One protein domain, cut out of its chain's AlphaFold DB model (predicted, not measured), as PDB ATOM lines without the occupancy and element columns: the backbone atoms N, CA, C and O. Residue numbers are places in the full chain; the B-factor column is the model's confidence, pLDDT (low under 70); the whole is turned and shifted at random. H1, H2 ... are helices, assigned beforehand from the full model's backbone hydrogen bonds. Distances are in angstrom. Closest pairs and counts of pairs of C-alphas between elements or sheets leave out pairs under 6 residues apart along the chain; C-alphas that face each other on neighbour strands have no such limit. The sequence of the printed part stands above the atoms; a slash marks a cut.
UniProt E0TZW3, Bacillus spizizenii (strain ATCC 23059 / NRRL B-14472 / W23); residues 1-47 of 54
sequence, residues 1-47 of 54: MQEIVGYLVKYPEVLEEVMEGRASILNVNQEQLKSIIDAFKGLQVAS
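Overview. This is residues 1 to 47 of the 54 residues of a protein of Bacillus spizizenii (strain ATCC 23059 / NRRL B-14472 / W23) (UniProt E0TZW3). Two short helices, H1 and H2, meet at a corner like an open V, and the long helix H3 passes across the mouth of the V, near the first half of H1 and the last residue of H2 but with few contacts to either. Residues 42 to 47, the last part of H3, stick out free of the rest. The printed part has 47 residues with three named helices, in the order H1, H2, H3, and no named strand; the class is all helix. The whole is compact, with a radius of gyration of the C-alphas of 10.0 A, and the C-alphas span 29 by 21 by 20 A.

Along the chain. Start at Met 1, the chain's first residue, and go to C-alpha 2 at (-43.920, 9.422, 31.162), where H1 begins; it holds residues 2 to 10 and measures 12.3 A from first to last C-alpha. After Tyr 11 look for C-alpha 12 at (-31.958, 19.097, 32.931), where H2 begins; it holds residues 12 to 19 and measures 10.4 A. Go on through residues 20 to 29 to C-alpha 30 at (-50.385, 25.141, 29.665). From there H3, residues 30 to 47, runs 26.0 A to C-alpha 47 at (-33.828, 16.543, 47.720).

Arrangement. Look first at H1 and H2, which only just touch, with 3 pairs of C-alphas within 8 A, and touch only at the corner by their link. Their closest C-alphas are those of Leu 8 and Leu 15, 5.5 A apart. They run opposite ways at a steep tilt of 66 degrees. Now compare H1 with H3: they are close but not clearly touching, and their closest C-alphas, those of Val 5 and Ile 36, are 7.7 A apart. They run the same way at a steep tilt of 49 degrees. H2 and H3 are also close but not clearly touching, with the C-alphas of Met 19 and Ile 37 the closest at 6.5 A. They run opposite ways at a steep tilt of 54 degrees. In the backbones of H1, H2 and H3 you will find every O i to N i+4 pair within hydrogen-bond range.

Size, cuts and confidence. The two C-alphas farthest apart are those of Asn 27 and Ser 47, at 29.1 A. The printed part has no cut. The link from H1 to H2 is tight, with 1 residue, and the link from H2 to H3 is short but not tight, with 10 residues. In the B-factor column the mean pLDDT of the printed part is 83.6; look for values under 70 at residue 1 and residues 44 to 47.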
ATOM      1  N   MET A   1     -46.831  11.340  28.541       68.00
ATOM      2  CA  MET A   1     -46.570  11.947  29.871       68.00
ATOM      3  C   MET A   1     -45.291  11.388  30.496       68.00
ATOM      4  O   MET A   1     -44.385  12.172  30.722       68.00
ATOM      5  N   GLN A   2     -45.160  10.065  30.677       73.75
ATOM      6  CA  GLN A   2     -43.920   9.422  31.162       73.75
ATOM      7  C   GLN A   2     -42.681   9.729  30.295       73.75
ATOM      8  O   GLN A   2     -41.628  10.040  30.837       73.75
ATOM      9  N   GLU A   3     -42.812   9.742  28.962       83.38
ATOM     10  CA  GLU A   3     -41.700  10.094  28.057       83.38
ATOM     11  C   GLU A   3     -41.171  11.518  28.254       83.38
ATOM     12  O   GLU A   3     -39.964  11.718  28.260       83.38
ATOM     13  N   ILE A   4     -42.055  12.501  28.453       85.56
ATOM     14  CA  ILE A   4     -41.661  13.904  28.661       85.56
ATOM     15  C   ILE A   4     -40.912  14.046  29.984       85.56
ATOM     16  O   ILE A   4     -39.875  14.694  30.038       85.56
ATOM     17  N   VAL A   5     -41.411  13.402  31.041       83.62
ATOM     18  CA  VAL A   5     -40.732  13.392  32.341       83.62
ATOM     19  C   VAL A   5     -39.359  12.731  32.213       83.62
ATOM     20  O   VAL A   5     -38.372  13.302  32.661       83.62
ATOM     21  N   GLY A   6     -39.268  11.579  31.540       86.69
ATOM     22  CA  GLY A   6     -37.995  10.897  31.295       86.69
ATOM     23  C   GLY A   6     -37.014  11.730  30.463       86.69
ATOM     24  O   GLY A   6     -35.824  11.755  30.762       86.69
ATOM     25  N   TYR A   7     -37.512  12.455  29.461       88.19
ATOM     26  CA  TYR A   7     -36.719  13.389  28.667       88.19
ATOM     27  C   TYR A   7     -36.169  14.534  29.530       88.19
ATOM     28  O   TYR A   7     -34.969  14.779  29.514       88.19
ATOM     29  N   LEU A   8     -37.012  15.186  30.335       87.25
ATOM     30  CA  LEU A   8     -36.602  16.296  31.204       87.25
ATOM     31  C   LEU A   8     -35.633  15.861  32.314       87.25
ATOM     32  O   LEU A   8     -34.749  16.624  32.684       87.25
ATOM     33  N   VAL A   9     -35.752  14.626  32.815       85.62
ATOM     34  CA  VAL A   9     -34.777  14.039  33.752       85.62
ATOM     35  C   VAL A   9     -33.425  13.800  33.074       85.62
ATOM     36  O   VAL A   9     -32.382  13.964  33.700       85.62
ATOM     37  N   LYS A  10     -33.433  13.399  31.799       89.25
ATOM     38  CA  LYS A  10     -32.215  13.128  31.027       89.25
ATOM     39  C   LYS A  10     -31.511  14.406  30.550       89.25
ATOM     40  O   LYS A  10     -30.296  14.373  30.381       89.25
ATOM     41  N   TYR A  11     -32.264  15.487  30.348       90.75
ATOM     42  CA  TYR A  11     -31.793  16.778  29.837       90.75
ATOM     43  C   TYR A  11     -32.234  17.923  30.771       90.75
ATOM     44  O   TYR A  11     -33.185  18.649  30.454       90.75
ATOM     45  N   PRO A  12     -31.596  18.075  31.948       86.69
ATOM     46  CA  PRO A  12     -31.958  19.097  32.931       86.69
ATOM     47  C   PRO A  12     -31.813  20.531  32.401       86.69
ATOM     48  O   PRO A  12     -32.570  21.405  32.813       86.69
ATOM     49  N   GLU A  13     -30.921  20.773  31.441       90.38
ATOM     50  CA  GLU A  13     -30.787  22.061  30.758       90.38
ATOM     51  C   GLU A  13     -32.075  22.458  30.023       90.38
ATOM     52  O   GLU A  13     -32.473  23.617  30.030       90.38
ATOM     53  N   VAL A  14     -32.797  21.488  29.448       90.44
ATOM     54  CA  VAL A  14     -34.077  21.764  28.784       90.44
ATOM     55  C   VAL A  14     -35.158  22.073  29.811       90.44
ATOM     56  O   VAL A  14     -36.007  22.930  29.572       90.44
ATOM     57  N   LEU A  15     -35.134  21.398  30.963       89.31
ATOM     58  CA  LEU A  15     -36.042  21.703  32.063       89.31
ATOM     59  C   LEU A  15     -35.845  23.140  32.560       89.31
ATOM     60  O   LEU A  15     -36.835  23.835  32.774       89.31
ATOM     61  N   GLU A  16     -34.601  23.596  32.695       89.00
ATOM     62  CA  GLU A  16     -34.273  24.961  33.117       89.00
ATOM     63  C   GLU A  16     -34.801  26.000  32.114       89.00
ATOM     64  O   GLU A  16     -35.562  26.893  32.487       89.00
ATOM     65  N   GLU A  17     -34.552  25.800  30.817       91.56
ATOM     66  CA  GLU A  17     -35.099  26.646  29.746       91.56
ATOM     67  C   GLU A  17     -36.639  26.693  29.744       91.56
ATOM     68  O   GLU A  17     -37.244  27.743  29.503       91.56
ATOM     69  N   VAL A  18     -37.295  25.565  30.031       90.31
ATOM     70  CA  VAL A  18     -38.759  25.475  30.143       90.31
ATOM     71  C   VAL A  18     -39.270  26.194  31.397       90.31
ATOM     72  O   VAL A  18     -40.288  26.884  31.340       90.31
ATOM     73  N   MET A  19     -38.568  26.073  32.525       86.56
ATOM     74  CA  MET A  19     -38.914  26.753  33.778       86.56
ATOM     75  C   MET A  19     -38.745  28.271  33.685       86.56
ATOM     76  O   MET A  19     -39.519  29.007  34.297       86.56
ATOM     77  N   GLU A  20     -37.771  28.732  32.903       89.38
ATOM     78  CA  GLU A  20     -37.526  30.150  32.632       89.38
ATOM     79  C   GLU A  20     -38.410  30.718  31.507       89.38
ATOM     80  O   GLU A  20     -38.358  31.912  31.211       89.38
ATOM     81  N   GLY A  21     -39.252  29.883  30.888       87.06
ATOM     82  CA  GLY A  21     -40.179  30.291  29.830       87.06
ATOM     83  C   GLY A  21     -39.507  30.575  28.483       87.06
ATOM     84  O   GLY A  21     -40.138  31.151  27.597       87.06
ATOM     85  N   ARG A  22     -38.243  30.175  28.314       88.88
ATOM     86  CA  ARG A  22     -37.490  30.287  27.056       88.88
ATOM     87  C   ARG A  22     -37.777  29.138  26.093       88.88
ATOM     88  O   ARG A  22     -37.611  29.297  24.885       88.88
ATOM     89  N   ALA A  23     -38.256  28.009  26.610       87.56
ATOM     90  CA  ALA A  23     -38.671  26.851  25.831       87.56
ATOM     91  C   ALA A  23     -40.075  26.369  26.228       87.56
ATOM     92  O   ALA A  23     -40.560  26.617  27.330       87.56
ATOM     93  N   SER A  24     -40.731  25.649  25.316       85.88
ATOM     94  CA  SER A  24     -42.017  24.997  25.567       85.88
ATOM     95  C   SER A  24     -41.987  23.557  25.070       85.88
ATOM     96  O   SER A  24     -41.247  23.220  24.144       85.88
ATOM     97  N   ILE A  25     -42.798  22.703  25.686       86.94
ATOM     98  CA  ILE A  25     -42.877  21.286  25.343       86.94
ATOM     99  C   ILE A  25     -43.983  21.104  24.307       86.94
ATOM    100  O   ILE A  25     -45.147  21.429  24.546       86.94
ATOM    101  N   LEU A  26     -43.617  20.570  23.143       85.50
ATOM    102  CA  LEU A  26     -44.573  20.281  22.080       85.50
ATOM    103  C   LEU A  26     -45.624  19.276  22.558       85.50
ATOM    104  O   LEU A  26     -45.316  18.322  23.272       85.50
ATOM    105  N   ASN A  27     -46.863  19.466  22.103       85.19
ATOM    106  CA  ASN A  27     -47.991  18.587  22.419       85.19
ATOM    107  C   ASN A  27     -48.404  18.571  23.906       85.19
ATOM    108  O   ASN A  27     -49.084  17.645  24.352       85.19
ATOM    109  N   VAL A  28     -48.016  19.600  24.666       87.12
ATOM    110  CA  VAL A  28     -48.404  19.810  26.065       87.12
ATOM    111  C   VAL A  28     -49.152  21.135  26.167       87.12
ATOM    112  O   VAL A  28     -48.705  22.151  25.638       87.12
ATOM    113  N   ASN A  29     -50.312  21.134  26.825       89.38
ATOM    114  CA  ASN A  29     -51.044  22.374  27.081       89.38
ATOM    115  C   ASN A  29     -50.483  23.108  28.317       89.38
ATOM    116  O   ASN A  29     -49.665  22.572  29.064       89.38
ATOM    117  N   GLN A  30     -50.924  24.344  28.557       86.38
ATOM    118  CA  GLN A  30     -50.385  25.141  29.665       86.38
ATOM    119  C   GLN A  30     -50.644  24.541  31.053       86.38
ATOM    120  O   GLN A  30     -49.790  24.663  31.929       86.38
ATOM    121  N   GLU A  31     -51.779  23.874  31.266       89.44
ATOM    122  CA  GLU A  31     -52.076  23.231  32.551       89.44
ATOM    123  C   GLU A  31     -51.130  22.062  32.824       89.44
ATOM    124  O   GLU A  31     -50.538  21.973  33.895       89.44
ATOM    125  N   GLN A  32     -50.929  21.202  31.827       88.06
ATOM    126  CA  GLN A  32     -50.007  20.077  31.914       88.06
ATOM    127  C   GLN A  32     -48.566  20.555  32.100       88.06
ATOM    128  O   GLN A  32     -47.837  19.992  32.915       88.06
ATOM    129  N   LEU A  33     -48.165  21.607  31.383       87.75
ATOM    130  CA  LEU A  33     -46.845  22.213  31.531       87.75
ATOM    131  C   LEU A  33     -46.632  22.717  32.961       87.75
ATOM    132  O   LEU A  33     -45.604  22.432  33.572       87.75
ATOM    133  N   LYS A  34     -47.634  23.401  33.523       88.62
ATOM    134  CA  LYS A  34     -47.610  23.870  34.909       88.62
ATOM    135  C   LYS A  34     -47.484  22.708  35.896       88.62
ATOM    136  O   LYS A  34     -46.614  22.753  36.760       88.62
ATOM    137  N   SER A  35     -48.275  21.644  35.736       89.50
ATOM    138  CA  SER A  35     -48.184  20.454  36.593       89.50
ATOM    139  C   SER A  35     -46.808  19.785  36.543       89.50
ATOM    140  O   SER A  35     -46.317  19.326  37.571       89.50
ATOM    141  N   ILE A  36     -46.167  19.741  35.370       87.19
ATOM    142  CA  ILE A  36     -44.812  19.198  35.213       87.19
ATOM    143  C   ILE A  36     -43.800  20.064  35.974       87.19
ATOM    144  O   ILE A  36     -43.024  19.539  36.769       87.19
ATOM    145  N   ILE A  37     -43.831  21.385  35.773       87.25
ATOM    146  CA  ILE A  37     -42.924  22.323  36.451       87.25
ATOM    147  C   ILE A  37     -43.086  22.238  37.974       87.25
ATOM    148  O   ILE A  37     -42.089  22.176  38.696       87.25
ATOM    149  N   ASP A  38     -44.323  22.197  38.471       88.62
ATOM    150  CA  ASP A  38     -44.603  22.107  39.906       88.62
ATOM    151  C   ASP A  38     -44.097  20.782  40.504       88.62
ATOM    152  O   ASP A  38     -43.521  20.781  41.595       88.62
ATOM    153  N   ALA A  39     -44.212  19.664  39.775       86.75
ATOM    154  CA  ALA A  39     -43.663  18.376  40.203       86.75
ATOM    155  C   ALA A  39     -42.128  18.405  40.332       86.75
ATOM    156  O   ALA A  39     -41.580  17.928  41.329       86.75
ATOM    157  N   PHE A  40     -41.423  19.007  39.368       85.06
ATOM    158  CA  PHE A  40     -39.961  19.139  39.425       85.06
ATOM    159  C   PHE A  40     -39.490  20.102  40.522       85.06
ATOM    160  O   PHE A  40     -38.501  19.820  41.201       85.06
ATOM    161  N   LYS A  41     -40.223  21.193  40.773       83.25
ATOM    162  CA  LYS A  41     -39.967  22.071  41.926       83.25
ATOM    163  C   LYS A  41     -40.148  21.323  43.248       83.25
ATOM    164  O   LYS A  41     -39.307  21.444  44.134       83.25
ATOM    165  N   GLY A  42     -41.191  20.499  43.367       77.06
ATOM    166  CA  GLY A  42     -41.409  19.645  44.538       77.06
ATOM    167  C   GLY A  42     -40.272  18.644  44.783       77.06
ATOM    168  O   GLY A  42     -39.893  18.414  45.930       77.06
ATOM    169  N   LEU A  43     -39.666  18.105  43.720       70.69
ATOM    170  CA  LEU A  43     -38.498  17.219  43.814       70.69
ATOM    171  C   LEU A  43     -37.224  17.940  44.285       70.69
ATOM    172  O   LEU A  43     -36.456  17.360  45.053       70.69
ATOM    173  N   GLN A  44     -36.998  19.199  43.889       60.59
ATOM    174  CA  GLN A  44     -35.889  20.003  44.435       60.59
ATOM    175  C   GLN A  44     -36.048  20.237  45.945       60.59
ATOM    176  O   GLN A  44     -35.078  20.160  46.700       60.59
ATOM    177  N   VAL A  45     -37.283  20.456  46.404       56.25
ATOM    178  CA  VAL A  45     -37.584  20.586  47.837       56.25
ATOM    179  C   VAL A  45     -37.366  19.249  48.559       56.25
ATOM    180  O   VAL A  45     -36.742  19.209  49.613       56.25
ATOM    181  N   ALA A  46     -37.793  18.126  47.978       53.72
ATOM    182  CA  ALA A  46     -37.597  16.802  48.578       53.72
ATOM    183  C   ALA A  46     -36.137  16.308  48.559       53.72
ATOM    184  O   ALA A  46     -35.785  15.423  49.325       53.72
ATOM    185  N   SER A  47     -35.267  16.857  47.708       52.62
ATOM    186  CA  SER A  47     -33.828  16.543  47.720       52.62
ATOM    187  C   SER A  47     -33.040  17.399  48.720       52.62
ATOM    188  O   SER A  47     -31.980  16.979  49.177       52.62
TER     189      SER A  47